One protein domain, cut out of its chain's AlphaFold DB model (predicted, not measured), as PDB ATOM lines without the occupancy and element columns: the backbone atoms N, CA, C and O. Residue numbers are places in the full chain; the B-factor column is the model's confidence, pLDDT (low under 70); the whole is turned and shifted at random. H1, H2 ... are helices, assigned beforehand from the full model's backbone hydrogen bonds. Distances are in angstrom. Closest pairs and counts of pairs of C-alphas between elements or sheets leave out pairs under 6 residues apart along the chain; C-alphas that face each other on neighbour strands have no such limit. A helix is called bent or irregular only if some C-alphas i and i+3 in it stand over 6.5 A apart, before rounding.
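This is residues 11 to 129 of the 327 residues of the protein "Hypothetical protein" of Cyclophora tenuis (UniProt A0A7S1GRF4). Picture a loose, single-layer row of long helices set side by side, in the order H2, H1, H3 and then H4 with H5, where H4 and H5 follow one another along the far side of H3. Contact at the two edges of the row is partial: H2 meets H1 near their shared turn alone, H5 meets H3 with its first part alone, and a long loop, residues 55 to 66, goes round from the end of H2 to the start of H3. The 119 printed residues include five named helices, H1 to H5 in chain order, and no named strand; the class is all helix. The whole is loose, with a radius of gyration of the C-alphas of 18.1 A, and only just flat, spanning 55 by 37 by 18 A.

Start at H1, residues 11 to 26, and go on to H2, residues 33 to 54: they form a helical hairpin, opposite ways at a shallow tilt of 13 degrees. They touch through residues 19 to 26 and 33 to 37 alone, and their closest C-alphas, Ser 23 and Ala 34, are 5.9 A apart. Next look at the hub, H3, residues 67 to 91, which is apart from H2 but touches H1, the same way at a shallow tilt of 22 degrees; their closest C-alphas, Ala 25 and Gly 81, are 4.2 A apart. H4, residues 95 to 102, makes a helical hairpin with H3, opposite ways at a shallow tilt of 1 degree, and touches its residues 82 to 90 alone, with the C-alphas of Met 89 and Ala 98 closest at 5.0 A. H5, residues 105 to 124, meets H4 only through their link. Its residues 105 to 112 alone touch residues 72 to 83 of H3, opposite ways at a shallow tilt of 4 degrees, and the C-alphas of Val 79 and Ile 105 are closest at 6.4 A. Every O i to N i+4 pair is within hydrogen-bond range in H1, H3 and H4; in H2 it is 17 of 18 and in H5 14 of 16.

Find C-alpha 11 at (46.335, 19.960, 20.683); from there H1 runs 22.6 A to C-alpha 26. H2 runs 31.5 A, H3 36.2 A from C-alpha 67 at (33.753, 23.548, 15.492), and H4 10.7 A. H5 runs 27.7 A to C-alpha 124 at (23.574, 18.631, 16.009), with a kink of 33 degrees near residue 118; it is only just irregular, C-alphas 118 and 121 being 6.8 A apart.

The C-alphas farthest apart are those of Arg 93 and Phe 129, 57.2 A. The link from H2 to H3 is long, and residues 49 to 63, of which 49 to 54 belong to H2, stand free. The printed part has no cut, its mean pLDDT is 90.3, and no printed residue is under 70.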
ATOM      1  N   ARG A  11      45.811  18.855  19.865       86.06
ATOM      2  CA  ARG A  11      46.335  19.960  20.683       86.06
ATOM      3  C   ARG A  11      46.670  21.208  19.858       86.06
ATOM      4  O   ARG A  11      46.528  22.315  20.364       86.06
ATOM      5  N   ILE A  12      47.015  21.039  18.579       87.31
ATOM      6  CA  ILE A  12      47.427  22.142  17.701       87.31
ATOM      7  C   ILE A  12      46.332  23.211  17.547       87.31
ATOM      8  O   ILE A  12      46.633  24.399  17.450       87.31
ATOM      9  N   TYR A  13      45.059  22.799  17.588       86.75
ATOM     10  CA  TYR A  13      43.919  23.713  17.505       86.75
ATOM     11  C   TYR A  13      43.789  24.556  18.775       86.75
ATOM     12  O   TYR A  13      43.561  25.762  18.693       86.75
ATOM     13  N   ILE A  14      44.000  23.941  19.940       90.31
ATOM     14  CA  ILE A  14      43.951  24.624  21.237       90.31
ATOM     15  C   ILE A  14      45.092  25.637  21.324       90.31
ATOM     16  O   ILE A  14      44.847  26.798  21.639       90.31
ATOM     17  N   ASP A  15      46.310  25.229  20.956       91.56
ATOM     18  CA  ASP A  15      47.478  26.113  20.950       91.56
ATOM     19  C   ASP A  15      47.252  27.321  20.022       91.56
ATOM     20  O   ASP A  15      47.501  28.463  20.406       91.56
ATOM     21  N   SER A  16      46.689  27.098  18.827       91.88
ATOM     22  CA  SER A  16      46.348  28.188  17.902       91.88
ATOM     23  C   SER A  16      45.261  29.131  18.440       91.88
ATOM     24  O   SER A  16      45.349  30.341  18.231       91.88
ATOM     25  N   GLY A  17      44.281  28.602  19.180       92.38
ATOM     26  CA  GLY A  17      43.249  29.397  19.844       92.38
ATOM     27  C   GLY A  17      43.807  30.254  20.983       92.38
ATOM     28  O   GLY A  17      43.417  31.409  21.123       92.38
ATOM     29  N   VAL A  18      44.773  29.737  21.749       92.62
ATOM     30  CA  VAL A  18      45.467  30.509  22.795       92.62
ATOM     31  C   VAL A  18      46.303  31.633  22.184       92.62
ATOM     32  O   VAL A  18      46.248  32.758  22.671       92.62
ATOM     33  N   VAL A  19      47.021  31.373  21.085       93.75
ATOM     34  CA  VAL A  19      47.763  32.421  20.358       93.75
ATOM     35  C   VAL A  19      46.816  33.517  19.864       93.75
ATOM     36  O   VAL A  19      47.115  34.701  20.030       93.75
ATOM     37  N   PHE A  20      45.656  33.140  19.317       94.25
ATOM     38  CA  PHE A  20      44.627  34.103  18.928       94.25
ATOM     39  C   PHE A  20      44.146  34.925  20.131       94.25
ATOM     40  O   PHE A  20      44.143  36.155  20.067       94.25
ATOM     41  N   LEU A  21      43.848  34.270  21.255       94.44
ATOM     42  CA  LEU A  21      43.418  34.943  22.477       94.44
ATOM     43  C   LEU A  21      44.446  35.946  22.990       94.44
ATOM     44  O   LEU A  21      44.095  37.097  23.244       94.44
ATOM     45  N   CYS A  22      45.714  35.550  23.083       93.50
ATOM     46  CA  CYS A  22      46.790  36.454  23.475       93.50
ATOM     47  C   CYS A  22      46.925  37.629  22.500       93.50
ATOM     48  O   CYS A  22      47.118  38.760  22.941       93.50
ATOM     49  N   SER A  23      46.797  37.389  21.191       94.50
ATOM     50  CA  SER A  23      46.909  38.448  20.185       94.50
ATOM     51  C   SER A  23      45.808  39.504  20.314       94.50
ATOM     52  O   SER A  23      46.106  40.694  20.273       94.50
ATOM     53  N   VAL A  24      44.561  39.084  20.550       93.62
ATOM     54  CA  VAL A  24      43.411  39.983  20.725       93.62
ATOM     55  C   VAL A  24      43.486  40.713  22.068       93.62
ATOM     56  O   VAL A  24      43.280  41.923  22.123       93.62
ATOM     57  N   ALA A  25      43.847  40.005  23.139       93.62
ATOM     58  CA  ALA A  25      43.994  40.566  24.480       93.62
ATOM     59  C   ALA A  25      45.100  41.638  24.559       93.62
ATOM     60  O   ALA A  25      44.934  42.662  25.220       93.62
ATOM     61  N   LEU A  26      46.230  41.414  23.880       92.81
ATOM     62  CA  LEU A  26      47.382  42.321  23.903       92.81
ATOM     63  C   LEU A  26      47.318  43.421  22.838       92.81
ATOM     64  O   LEU A  26      48.061  44.394  22.956       92.81
ATOM     65  N   ALA A  27      46.441  43.315  21.835       92.19
ATOM     66  CA  ALA A  27      46.340  44.300  20.757       92.19
ATOM     67  C   ALA A  27      46.150  45.756  21.248       92.19
ATOM     68  O   ALA A  27      46.838  46.633  20.721       92.19
ATOM     69  N   PRO A  28      45.315  46.051  22.272       87.12
ATOM     70  CA  PRO A  28      45.189  47.405  22.818       87.12
ATOM     71  C   PRO A  28      46.434  47.912  23.556       87.12
ATOM     72  O   PRO A  28      46.674  49.116  23.603       87.12
ATOM     73  N   ALA A  29      47.205  47.006  24.165       89.44
ATOM     74  CA  ALA A  29      48.385  47.348  24.956       89.44
ATOM     75  C   ALA A  29      49.629  47.535  24.075       89.44
ATOM     76  O   ALA A  29      50.422  48.450  24.292       89.44
ATOM     77  N   ALA A  30      49.792  46.670  23.075       91.88
ATOM     78  CA  ALA A  30      50.927  46.642  22.170       91.88
ATOM     79  C   ALA A  30      50.442  46.302  20.747       91.88
ATOM     80  O   ALA A  30      50.346  45.123  20.391       91.88
ATOM     81  N   PRO A  31      50.192  47.306  19.884       89.19
ATOM     82  CA  PRO A  31      49.658  47.074  18.537       89.19
ATOM     83  C   PRO A  31      50.618  46.280  17.639       89.19
ATOM     84  O   PRO A  31      50.200  45.722  16.630       89.19
ATOM     85  N   LEU A  32      51.897  46.182  18.020       93.12
ATOM     86  CA  LEU A  32      52.912  45.399  17.317       93.12
ATOM     87  C   LEU A  32      52.701  43.876  17.446       93.12
ATOM     88  O   LEU A  32      53.213  43.123  16.623       93.12
ATOM     89  N   VAL A  33      51.904  43.405  18.413       93.56
ATOM     90  CA  VAL A  33      51.583  41.972  18.562       93.56
ATOM     91  C   VAL A  33      50.690  41.474  17.420       93.56
ATOM     92  O   VAL A  33      50.868  40.353  16.945       93.56
ATOM     93  N   ALA A  34      49.767  42.306  16.934       91.06
ATOM     94  CA  ALA A  34      48.833  41.945  15.868       91.06
ATOM     95  C   ALA A  34      49.520  41.550  14.540       91.06
ATOM     96  O   ALA A  34      49.221  40.466  14.034       91.06
ATOM     97  N   PRO A  35      50.464  42.332  13.970       93.94
ATOM     98  CA  PRO A  35      51.157  41.931  12.745       93.94
ATOM     99  C   PRO A  35      52.052  40.703  12.952       93.94
ATOM    100  O   PRO A  35      52.166  39.878  12.048       93.94
ATOM    101  N   VAL A  36      52.644  40.522  14.138       93.56
ATOM    102  CA  VAL A  36      53.437  39.318  14.448       93.56
ATOM    103  C   VAL A  36      52.546  38.071  14.480       93.56
ATOM    104  O   VAL A  36      52.883  37.055  13.868       93.56
ATOM    105  N   ALA A  37      51.379  38.151  15.121       92.94
ATOM    106  CA  ALA A  37      50.397  37.068  15.131       92.94
ATOM    107  C   ALA A  37      49.843  36.784  13.724       92.94
ATOM    108  O   ALA A  37      49.693  35.626  13.338       92.94
ATOM    109  N   PHE A  38      49.604  37.824  12.922       94.00
ATOM    110  CA  PHE A  38      49.211  37.665  11.522       94.00
ATOM    111  C   PHE A  38      50.258  36.873  10.732       94.00
ATOM    112  O   PHE A  38      49.906  35.915  10.048       94.00
ATOM    113  N   MET A  39      51.543  37.204  10.884       95.50
ATOM    114  CA  MET A  39      52.632  36.465  10.240       95.50
ATOM    115  C   MET A  39      52.681  35.001  10.697       95.50
ATOM    116  O   MET A  39      52.865  34.109   9.868       95.50
ATOM    117  N   TYR A  40      52.439  34.727  11.984       93.50
ATOM    118  CA  TYR A  40      52.322  33.357  12.496       93.50
ATOM    119  C   TYR A  40      51.226  32.561  11.773       93.50
ATOM    120  O   TYR A  40      51.489  31.459  11.289       93.50
ATOM    121  N   PHE A  41      50.018  33.116  11.632       93.62
ATOM    122  CA  PHE A  41      48.934  32.435  10.919       93.62
ATOM    123  C   PHE A  41      49.188  32.344   9.411       93.62
ATOM    124  O   PHE A  41      48.869  31.321   8.802       93.62
ATOM    125  N   PHE A  42      49.810  33.366   8.821       95.56
ATOM    126  CA  PHE A  42      50.129  33.422   7.398       95.56
ATOM    127  C   PHE A  42      51.068  32.288   6.970       95.56
ATOM    128  O   PHE A  42      50.805  31.613   5.976       95.56
ATOM    129  N   PHE A  43      52.124  32.022   7.743       94.75
ATOM    130  CA  PHE A  43      53.013  30.888   7.481       94.75
ATOM    131  C   PHE A  43      52.466  29.568   8.037       94.75
ATOM    132  O   PHE A  43      52.619  28.523   7.406       94.75
ATOM    133  N   GLY A  44      51.796  29.587   9.189       92.12
ATOM    134  CA  GLY A  44      51.282  28.387   9.849       92.12
ATOM    135  C   GLY A  44      50.174  27.677   9.068       92.12
ATOM    136  O   GLY A  44      50.183  26.449   8.974       92.12
ATOM    137  N   ALA A  45      49.252  28.420   8.451       91.56
ATOM    138  CA  ALA A  45      48.126  27.851   7.707       91.56
ATOM    139  C   ALA A  45      48.542  26.941   6.524       91.56
ATOM    140  O   ALA A  45      48.087  25.791   6.475       91.56
ATOM    141  N   PRO A  46      49.412  27.366   5.581       95.12
ATOM    142  CA  PRO A  46      49.849  26.499   4.485       95.12
ATOM    143  C   PRO A  46      50.715  25.329   4.968       95.12
ATOM    144  O   PRO A  46      50.609  24.229   4.421       95.12
ATOM    145  N   LEU A  47      51.533  25.529   6.009       93.75
ATOM    146  CA  LEU A  47      52.341  24.462   6.607       93.75
ATOM    147  C   LEU A  47      51.458  23.368   7.218       93.75
ATOM    148  O   LEU A  47      51.663  22.187   6.936       93.75
ATOM    149  N   LEU A  48      50.440  23.754   7.992       90.88
ATOM    150  CA  LEU A  48      49.482  22.816   8.574       90.88
ATOM    151  C   LEU A  48      48.719  22.067   7.479       90.88
ATOM    152  O   LEU A  48      48.612  20.846   7.544       90.88
ATOM    153  N   LYS A  49      48.260  22.767   6.434       91.94
ATOM    154  CA  LYS A  49      47.576  22.144   5.291       91.94
ATOM    155  C   LYS A  49      48.456  21.103   4.597       91.94
ATOM    156  O   LYS A  49      47.993  20.000   4.319       91.94
ATOM    157  N   ARG A  50      49.731  21.421   4.357       93.06
ATOM    158  CA  ARG A  50      50.692  20.476   3.772       93.06
ATOM    159  C   ARG A  50      50.877  19.250   4.669       93.06
ATOM    160  O   ARG A  50      50.803  18.125   4.185       93.06
ATOM    161  N   ASN A  51      51.059  19.453   5.971       90.25
ATOM    162  CA  ASN A  51      51.246  18.352   6.919       90.25
ATOM    163  C   ASN A  51      50.000  17.459   7.025       90.25
ATOM    164  O   ASN A  51      50.128  16.240   7.104       90.25
ATOM    165  N   LEU A  52      48.797  18.038   6.971       87.75
ATOM    166  CA  LEU A  52      47.540  17.282   6.976       87.75
ATOM    167  C   LEU A  52      47.381  16.379   5.744       87.75
ATOM    168  O   LEU A  52      46.803  15.306   5.866       87.75
ATOM    169  N   ILE A  53      47.910  16.778   4.584       89.31
ATOM    170  CA  ILE A  53      47.834  15.983   3.348       89.31
ATOM    171  C   ILE A  53      48.894  14.870   3.328       89.31
ATOM    172  O   ILE A  53      48.595  13.742   2.936       89.31
ATOM    173  N   PHE A  54      50.134  15.180   3.723       88.19
ATOM    174  CA  PHE A  54      51.272  14.276   3.512       88.19
ATOM    175  C   PHE A  54      51.674  13.456   4.740       88.19
ATOM    176  O   PHE A  54      52.165  12.339   4.582       88.19
ATOM    177  N   MET A  55      51.500  13.989   5.951       85.62
ATOM    178  CA  MET A  55      52.081  13.410   7.169       85.62
ATOM    179  C   MET A  55      51.042  12.722   8.053       85.62
ATOM    180  O   MET A  55      51.311  11.658   8.615       85.62
ATOM    181  N   TYR A  56      49.857  13.313   8.183       86.00
ATOM    182  CA  TYR A  56      48.845  12.828   9.114       86.00
ATOM    183  C   TYR A  56      47.848  11.876   8.456       86.00
ATOM    184  O   TYR A  56      47.405  12.073   7.327       86.00
ATOM    185  N   ARG A  57      47.461  10.836   9.201       81.50
ATOM    186  CA  ARG A  57      46.357   9.944   8.838       81.50
ATOM    187  C   ARG A  57      45.266  10.058   9.905       81.50
ATOM    188  O   ARG A  57      45.522   9.690  11.055       81.50
ATOM    189  N   PRO A  58      44.072  10.579   9.575       78.69
ATOM    190  CA  PRO A  58      42.978  10.627  10.534       78.69
ATOM    191  C   PRO A  58      42.553   9.194  10.872       78.69
ATOM    192  O   PRO A  58      42.189   8.425   9.987       78.69
ATOM    193  N   LYS A  59      42.643   8.823  12.154       77.62
ATOM    194  CA  LYS A  59      42.131   7.533  12.658       77.62
ATOM    195  C   LYS A  59      40.609   7.539  12.779       77.62
ATOM    196  O   LYS A  59      39.977   6.502  12.631       77.62
ATOM    197  N   TYR A  60      40.056   8.717  13.050       79.56
ATOM    198  CA  TYR A  60      38.637   8.952  13.228       79.56
ATOM    199  C   TYR A  60      38.245  10.146  12.375       79.56
ATOM    200  O   TYR A  60      38.917  11.184  12.418       79.56
ATOM    201  N   ASP A  61      37.161   9.999  11.625       81.44
ATOM    202  CA  ASP A  61      36.497  11.139  11.019       81.44
ATOM    203  C   ASP A  61      35.538  11.733  12.053       81.44
ATOM    204  O   ASP A  61      34.554  11.114  12.450       81.44
ATOM    205  N   ALA A  62      35.886  12.913  12.563       77.31
ATOM    206  CA  ALA A  62      35.080  13.602  13.560       77.31
ATOM    207  C   ALA A  62      34.002  14.497  12.927       77.31
ATOM    208  O   ALA A  62      33.300  15.167  13.681       77.31
ATOM    209  N   GLY A  63      33.904  14.593  11.592       83.62
ATOM    210  CA  GLY A  63      32.849  15.355  10.908       83.62
ATOM    211  C   GLY A  63      32.726  16.826  11.336       83.62
ATOM    212  O   GLY A  63      31.656  17.413  11.237       83.62
ATOM    213  N   GLY A  64      33.792  17.426  11.880       85.50
ATOM    214  CA  GLY A  64      33.759  18.795  12.402       85.50
ATOM    215  C   GLY A  64      33.260  18.952  13.845       85.50
ATOM    216  O   GLY A  64      32.997  20.081  14.249       85.50
ATOM    217  N   ARG A  65      33.216  17.880  14.661       85.75
ATOM    218  CA  ARG A  65      32.652  17.889  16.033       85.75
ATOM    219  C   ARG A  65      33.210  18.961  17.003       85.75
ATOM    220  O   ARG A  65      32.600  19.259  18.029       85.75
ATOM    221  N   HIS A  66      34.371  19.538  16.700       87.06
ATOM    222  CA  HIS A  66      35.050  20.540  17.530       87.06
ATOM    223  C   HIS A  66      34.794  21.991  17.093       87.06
ATOM    224  O   HIS A  66      35.246  22.916  17.764       87.06
ATOM    225  N   TRP A  67      34.066  22.211  15.996       89.25
ATOM    226  CA  TRP A  67      33.753  23.548  15.492       89.25
ATOM    227  C   TRP A  67      33.106  24.495  16.523       89.25
ATOM    228  O   TRP A  67      33.622  25.600  16.692       89.25
ATOM    229  N   PRO A  68      32.047  24.109  17.269       91.00
ATOM    230  CA  PRO A  68      31.412  25.003  18.238       91.00
ATOM    231  C   PRO A  68      32.344  25.341  19.400       91.00
ATOM    232  O   PRO A  68      32.333  26.470  19.875       91.00
ATOM    233  N   PHE A  69      33.202  24.401  19.810       89.75
ATOM    234  CA  PHE A  69      34.218  24.654  20.829       89.75
ATOM    235  C   PHE A  69      35.230  25.704  20.357       89.75
ATOM    236  O   PHE A  69      35.546  26.638  21.094       89.75
ATOM    237  N   LEU A  70      35.707  25.587  19.114       91.12
ATOM    238  CA  LEU A  70      36.634  26.559  18.543       91.12
ATOM    239  C   LEU A  70      35.967  27.932  18.387       91.12
ATOM    240  O   LEU A  70      36.568  28.943  18.734       91.12
ATOM    241  N   PHE A  71      34.715  27.974  17.930       92.00
ATOM    242  CA  PHE A  71      33.945  29.212  17.821       92.00
ATOM    243  C   PHE A  71      33.741  29.891  19.183       92.00
ATOM    244  O   PHE A  71      33.998  31.087  19.308       92.00
ATOM    245  N   ASP A  72      33.356  29.142  20.221       92.19
ATOM    246  CA  ASP A  72      33.230  29.678  21.581       92.19
ATOM    247  C   ASP A  72      34.573  30.225  22.106       92.19
ATOM    248  O   ASP A  72      34.608  31.298  22.716       92.19
ATOM    249  N   MET A  73      35.692  29.547  21.824       93.06
ATOM    250  CA  MET A  73      37.035  30.044  22.153       93.06
ATOM    251  C   MET A  73      37.343  31.376  21.443       93.06
ATOM    252  O   MET A  73      37.805  32.326  22.071       93.06
ATOM    253  N   MET A  74      37.025  31.494  20.151       93.38
ATOM    254  CA  MET A  74      37.226  32.734  19.390       93.38
ATOM    255  C   MET A  74      36.374  33.886  19.942       93.38
ATOM    256  O   MET A  74      36.886  34.981  20.163       93.38
ATOM    257  N   ILE A  75      35.092  33.653  20.232       94.31
ATOM    258  CA  ILE A  75      34.214  34.697  20.783       94.31
ATOM    259  C   ILE A  75      34.640  35.105  22.196       94.31
ATOM    260  O   ILE A  75      34.702  36.296  22.495       94.31
ATOM    261  N   SER A  76      34.977  34.145  23.062       93.88
ATOM    262  CA  SER A  76      35.466  34.450  24.414       93.88
ATOM    263  C   SER A  76      36.754  35.272  24.395       93.88
ATOM    264  O   SER A  76      36.884  36.201  25.188       93.88
ATOM    265  N   SER A  77      37.666  35.016  23.452       94.25
ATOM    266  CA  SER A  77      38.857  35.852  23.302       94.25
ATOM    267  C   SER A  77      38.547  37.298  22.903       94.25
ATOM    268  O   SER A  77      39.216  38.217  23.374       94.25
ATOM    269  N   LEU A  78      37.502  37.504  22.096       93.88
ATOM    270  CA  LEU A  78      37.023  38.830  21.715       93.88
ATOM    271  C   LEU A  78      36.496  39.589  22.937       93.88
ATOM    272  O   LEU A  78      36.929  40.707  23.199       93.88
ATOM    273  N   VAL A  79      35.657  38.927  23.742       94.19
ATOM    274  CA  VAL A  79      35.122  39.477  24.999       94.19
ATOM    275  C   VAL A  79      36.252  39.830  25.972       94.19
ATOM    276  O   VAL A  79      36.237  40.896  26.583       94.19
ATOM    277  N   VAL A  80      37.269  38.973  26.100       93.94
ATOM    278  CA  VAL A  80      38.451  39.259  26.933       93.94
ATOM    279  C   VAL A  80      39.211  40.487  26.415       93.94
ATOM    280  O   VAL A  80      39.621  41.324  27.219       93.94
ATOM    281  N   GLY A  81      39.365  40.633  25.096       93.31
ATOM    282  CA  GLY A  81      39.976  41.812  24.475       93.31
ATOM    283  C   GLY A  81      39.208  43.109  24.740       93.31
ATOM    284  O   GLY A  81      39.814  44.125  25.073       93.31
ATOM    285  N   GLU A  82      37.877  43.072  24.661       93.88
ATOM    286  CA  GLU A  82      37.009  44.215  24.971       93.88
ATOM    287  C   GLU A  82      37.100  44.608  26.456       93.88
ATOM    288  O   GLU A  82      37.266  45.785  26.777       93.88
ATOM    289  N   ILE A  83      37.082  43.632  27.372       93.25
ATOM    290  CA  ILE A  83      37.255  43.877  28.815       93.25
ATOM    291  C   ILE A  83      38.627  44.501  29.100       93.25
ATOM    292  O   ILE A  83      38.724  45.456  29.875       93.25
ATOM    293  N   LEU A  84      39.694  44.004  28.467       93.44
ATOM    294  CA  LEU A  84      41.041  44.569  28.594       93.44
ATOM    295  C   LEU A  84      41.129  45.995  28.051       93.44
ATOM    296  O   LEU A  84      41.750  46.850  28.684       93.44
ATOM    297  N   LEU A  85      40.476  46.275  26.921       91.75
ATOM    298  CA  LEU A  85      40.398  47.616  26.346       91.75
ATOM    299  C   LEU A  85      39.700  48.591  27.306       91.75
ATOM    300  O   LEU A  85      40.240  49.661  27.592       91.75
ATOM    301  N   VAL A  86      38.542  48.210  27.854       92.31
ATOM    302  CA  VAL A  86      37.820  49.006  28.861       92.31
ATOM    303  C   VAL A  86      38.684  49.217  30.102       92.31
ATOM    304  O   VAL A  86      38.791  50.341  30.591       92.31
ATOM    305  N   THR A  87      39.359  48.167  30.574       91.31
ATOM    306  CA  THR A  87      40.247  48.221  31.746       91.31
ATOM    307  C   THR A  87      41.405  49.203  31.531       91.31
ATOM    308  O   THR A  87      41.681  50.034  32.397       91.31
ATOM    309  N   MET A  88      42.051  49.173  30.361       90.69
ATOM    310  CA  MET A  88      43.129  50.099  29.989       90.69
ATOM    311  C   MET A  88      42.654  51.557  29.938       90.69
ATOM    312  O   MET A  88      43.345  52.456  30.424       90.69
ATOM    313  N   MET A  89      41.464  51.809  29.384       89.62
ATOM    314  CA  MET A  89      40.887  53.158  29.313       89.62
ATOM    315  C   MET A  89      40.444  53.674  30.688       89.62
ATOM    316  O   MET A  89      40.667  54.846  31.007       89.62
ATOM    317  N   ALA A  90      39.891  52.796  31.530       87.81
ATOM    318  CA  ALA A  90      39.538  53.109  32.911       87.81
ATOM    319  C   ALA A  90      40.777  53.509  33.728       87.81
ATOM    320  O   ALA A  90      40.745  54.505  34.454       87.81
ATOM    321  N   LEU A  91      41.900  52.805  33.541       89.44
ATOM    322  CA  LEU A  91      43.160  53.113  34.219       89.44
ATOM    323  C   LEU A  91      43.717  54.493  33.827       89.44
ATOM    324  O   LEU A  91      44.313  55.186  34.649       89.44
ATOM    325  N   ARG A  92      43.463  54.936  32.589       87.69
ATOM    326  CA  ARG A  92      43.840  56.267  32.084       87.69
ATOM    327  C   ARG A  92      42.897  57.404  32.510       87.69
ATOM    328  O   ARG A  92      43.065  58.522  32.032       87.69
ATOM    329  N   ARG A  93      41.924  57.153  33.401       84.88
ATOM    330  CA  ARG A  93      40.906  58.123  33.874       84.88
ATOM    331  C   ARG A  93      40.085  58.784  32.752       84.88
ATOM    332  O   ARG A  93      39.460  59.821  32.963       84.88
ATOM    333  N   ALA A  94      40.042  58.175  31.570       82.88
ATOM    334  CA  ALA A  94      39.308  58.680  30.419       82.88
ATOM    335  C   ALA A  94      37.901  58.062  30.388       82.88
ATOM    336  O   ALA A  94      37.661  57.056  29.722       82.88
ATOM    337  N   VAL A  95      36.964  58.664  31.127       80.06
ATOM    338  CA  VAL A  95      35.612  58.107  31.326       80.06
ATOM    339  C   VAL A  95      34.817  58.029  30.015       80.06
ATOM    340  O   VAL A  95      34.155  57.027  29.762       80.06
ATOM    341  N   GLY A  96      34.931  59.034  29.138       86.75
ATOM    342  CA  GLY A  96      34.253  59.036  27.833       86.75
ATOM    343  C   GLY A  96      34.685  57.871  26.926       86.75
ATOM    344  O   GLY A  96      33.841  57.061  26.538       86.75
ATOM    345  N   PRO A  97      35.992  57.728  26.628       86.69
ATOM    346  CA  PRO A  97      36.509  56.604  25.847       86.69
ATOM    347  C   PRO A  97      36.262  55.231  26.481       86.69
ATOM    348  O   PRO A  97      36.033  54.270  25.753       86.69
ATOM    349  N   ALA A  98      36.271  55.126  27.814       85.75
ATOM    350  CA  ALA A  98      35.986  53.869  28.504       85.75
ATOM    351  C   ALA A  98      34.541  53.395  28.276       85.75
ATOM    352  O   ALA A  98      34.323  52.213  28.016       85.75
ATOM    353  N   VAL A  99      33.564  54.310  28.307       86.00
ATOM    354  CA  VAL A  99      32.163  53.981  27.996       86.00
ATOM    355  C   VAL A  99      32.033  53.541  26.541       86.00
ATOM    356  O   VAL A  99      31.430  52.504  26.278       86.00
ATOM    357  N   LEU A 100      32.659  54.265  25.605       88.12
ATOM    358  CA  LEU A 100      32.649  53.919  24.180       88.12
ATOM    359  C   LEU A 100      33.277  52.539  23.907       88.12
ATOM    360  O   LEU A 100      32.752  51.776  23.102       88.12
ATOM    361  N   ALA A 101      34.357  52.198  24.616       87.50
ATOM    362  CA  ALA A 101      35.013  50.892  24.537       87.50
ATOM    363  C   ALA A 101      34.177  49.742  25.131       87.50
ATOM    364  O   ALA A 101      34.400  48.592  24.766       87.50
ATOM    365  N   GLY A 102      33.220  50.034  26.019       87.50
ATOM    366  CA  GLY A 102      32.317  49.039  26.609       87.50
ATOM    367  C   GLY A 102      31.072  48.740  25.768       87.50
ATOM    368  O   GLY A 102      30.489  47.666  25.902       87.50
ATOM    369  N   ILE A 103      30.685  49.648  24.864       90.31
ATOM    370  CA  ILE A 103      29.566  49.452  23.926       90.31
ATOM    371  C   ILE A 103      29.655  48.134  23.131       90.31
ATOM    372  O   ILE A 103      28.625  47.464  23.062       90.31
ATOM    373  N   PRO A 104      30.804  47.715  22.550       89.44
ATOM    374  CA  PRO A 104      30.885  46.493  21.740       89.44
ATOM    375  C   PRO A 104      30.669  45.187  22.521       89.44
ATOM    376  O   PRO A 104      30.283  44.190  21.915       89.44
ATOM    377  N   ILE A 105      30.778  45.189  23.855       91.81
ATOM    378  CA  ILE A 105      30.548  43.984  24.674       91.81
ATOM    379  C   ILE A 105      29.114  43.466  24.507       91.81
ATOM    380  O   ILE A 105      28.872  42.261  24.399       91.81
ATOM    381  N   LEU A 106      28.142  44.380  24.442       91.69
ATOM    382  CA  LEU A 106      26.729  44.038  24.309       91.69
ATOM    383  C   LEU A 106      26.406  43.326  22.973       91.69
ATOM    384  O   LEU A 106      25.857  42.221  23.023       91.69
ATOM    385  N   PRO A 107      26.741  43.877  21.782       93.25
ATOM    386  CA  PRO A 107      26.518  43.188  20.517       93.25
ATOM    387  C   PRO A 107      27.349  41.907  20.389       93.25
ATOM    388  O   PRO A 107      26.843  40.956  19.802       93.25
ATOM    389  N   THR A 108      28.551  41.816  20.972       94.25
ATOM    390  CA  THR A 108      29.355  40.580  20.956       94.25
ATOM    391  C   THR A 108      28.657  39.439  21.706       94.25
ATOM    392  O   THR A 108      28.567  38.316  21.201       94.25
ATOM    393  N   ILE A 109      28.068  39.719  22.875       92.62
ATOM    394  CA  ILE A 109      27.285  38.726  23.630       92.62
ATOM    395  C   ILE A 109      25.992  38.361  22.888       92.62
ATOM    396  O   ILE A 109      25.666  37.177  22.771       92.62
ATOM    397  N   MET A 110      25.271  39.350  22.351       93.75
ATOM    398  CA  MET A 110      24.062  39.108  21.552       93.75
ATOM    399  C   MET A 110      24.363  38.256  20.317       93.75
ATOM    400  O   MET A 110      23.633  37.312  20.021       93.75
ATOM    401  N   PHE A 111      25.471  38.536  19.631       92.94
ATOM    402  CA  PHE A 111      25.935  37.758  18.492       92.94
ATOM    403  C   PHE A 111      26.235  36.315  18.892       92.94
ATOM    404  O   PHE A 111      25.771  35.392  18.229       92.94
ATOM    405  N   ARG A 112      26.930  36.094  20.016       93.69
ATOM    406  CA  ARG A 112      27.193  34.741  20.525       93.69
ATOM    407  C   ARG A 112      25.906  33.943  20.728       93.69
ATOM    408  O   ARG A 112      25.822  32.795  20.295       93.69
ATOM    409  N   LEU A 113      24.917  34.548  21.385       91.94
ATOM    410  CA  LEU A 113      23.630  33.908  21.661       91.94
ATOM    411  C   LEU A 113      22.860  33.630  20.366       91.94
ATOM    412  O   LEU A 113      22.440  32.496  20.149       91.94
ATOM    413  N   GLY A 114      22.773  34.615  19.468       93.88
ATOM    414  CA  GLY A 114      22.086  34.463  18.185       93.88
ATOM    415  C   GLY A 114      22.733  33.415  17.275       93.88
ATOM    416  O   GLY A 114      22.034  32.660  16.601       93.88
ATOM    417  N   MET A 115      24.065  33.312  17.275       92.06
ATOM    418  CA  MET A 115      24.782  32.284  16.513       92.06
ATOM    419  C   MET A 115      24.596  30.896  17.093       92.06
ATOM    420  O   MET A 115      24.378  29.947  16.339       92.06
ATOM    421  N   ARG A 116      24.620  30.776  18.421       90.44
ATOM    422  CA  ARG A 116      24.364  29.505  19.086       90.44
ATOM    423  C   ARG A 116      22.937  29.033  18.830       90.44
ATOM    424  O   ARG A 116      22.754  27.908  18.394       90.44
ATOM    425  N   GLU A 117      21.934  29.878  19.027       91.19
ATOM    426  CA  GLU A 117      20.534  29.492  18.821       91.19
ATOM    427  C   GLU A 117      20.253  29.097  17.365       91.19
ATOM    428  O   GLU A 117      19.613  28.079  17.101       91.19
ATOM    429  N   ARG A 118      20.799  29.854  16.408       91.31
ATOM    430  CA  ARG A 118      20.553  29.618  14.984       91.31
ATOM    431  C   ARG A 118      21.282  28.399  14.428       91.31
ATOM    432  O   ARG A 118      20.698  27.659  13.640       91.31
ATOM    433  N   TYR A 119      22.553  28.213  14.785       90.31
ATOM    434  CA  TYR A 119      23.401  27.201  14.152       90.31
ATOM    435  C   TYR A 119      23.558  25.921  14.964       90.31
ATOM    436  O   TYR A 119      23.890  24.897  14.375       90.31
ATOM    437  N   MET A 120      23.277  25.925  16.274       89.44
ATOM    438  CA  MET A 120      23.426  24.713  17.086       89.44
ATOM    439  C   MET A 120      22.518  23.588  16.585       89.44
ATOM    440  O   MET A 120      22.986  22.465  16.447       89.44
ATOM    441  N   LYS A 121      21.262  23.891  16.234       88.06
ATOM    442  CA  LYS A 121      20.319  22.884  15.724       88.06
ATOM    443  C   LYS A 121      20.779  22.263  14.404       88.06
ATOM    444  O   LYS A 121      20.746  21.052  14.246       88.06
ATOM    445  N   ALA A 122      21.237  23.093  13.468       88.44
ATOM    446  CA  ALA A 122      21.752  22.616  12.183       88.44
ATOM    447  C   ALA A 122      23.063  21.824  12.326       88.44
ATOM    448  O   ALA A 122      23.426  21.063  11.439       88.44
ATOM    449  N   TYR A 123      23.788  22.041  13.422       88.50
ATOM    450  CA  TYR A 123      25.041  21.369  13.711       88.50
ATOM    451  C   TYR A 123      24.852  20.019  14.420       88.50
ATOM    452  O   TYR A 123      25.618  19.092  14.170       88.50
ATOM    453  N   THR A 124      23.863  19.897  15.312       88.12
ATOM    454  CA  THR A 124      23.574  18.631  16.009       88.12
ATOM    455  C   THR A 124      22.791  17.658  15.145       88.12
ATOM    456  O   THR A 124      23.026  16.455  15.229       88.12
ATOM    457  N   ASP A 125      21.885  18.175  14.315       89.56
ATOM    458  CA  ASP A 125      20.913  17.361  13.604       89.56
ATOM    459  C   ASP A 125      21.260  17.323  12.112       89.56
ATOM    460  O   ASP A 125      21.323  18.352  11.436       89.56
ATOM    461  N   THR A 126      21.432  16.122  11.564       87.62
ATOM    462  CA  THR A 126      21.527  15.933  10.113       87.62
ATOM    463  C   THR A 126      20.161  16.186   9.482       87.62
ATOM    464  O   THR A 126      19.165  15.587   9.893       87.62
ATOM    465  N   SER A 127      20.083  17.064   8.478       90.62
ATOM    466  CA  SER A 127      18.800  17.378   7.849       90.62
ATOM    467  C   SER A 127      18.256  16.176   7.070       90.62
ATOM    468  O   SER A 127      18.964  15.564   6.271       90.62
ATOM    469  N   LEU A 128      16.966  15.877   7.261       91.12
ATOM    470  CA  LEU A 128      16.298  14.769   6.565       91.12
ATOM    471  C   LEU A 128      16.336  14.914   5.039       91.12
ATOM    472  O   LEU A 128      16.306  13.932   4.307       91.12
ATOM    473  N   PHE A 129      16.404  16.154   4.555       89.69
ATOM    474  CA  PHE A 129      16.549  16.436   3.135       89.69
ATOM    475  C   PHE A 129      17.907  15.965   2.602       89.69
ATOM    476  O   PHE A 129      17.938  15.242   1.612       89.69
TER     477      PHE A 129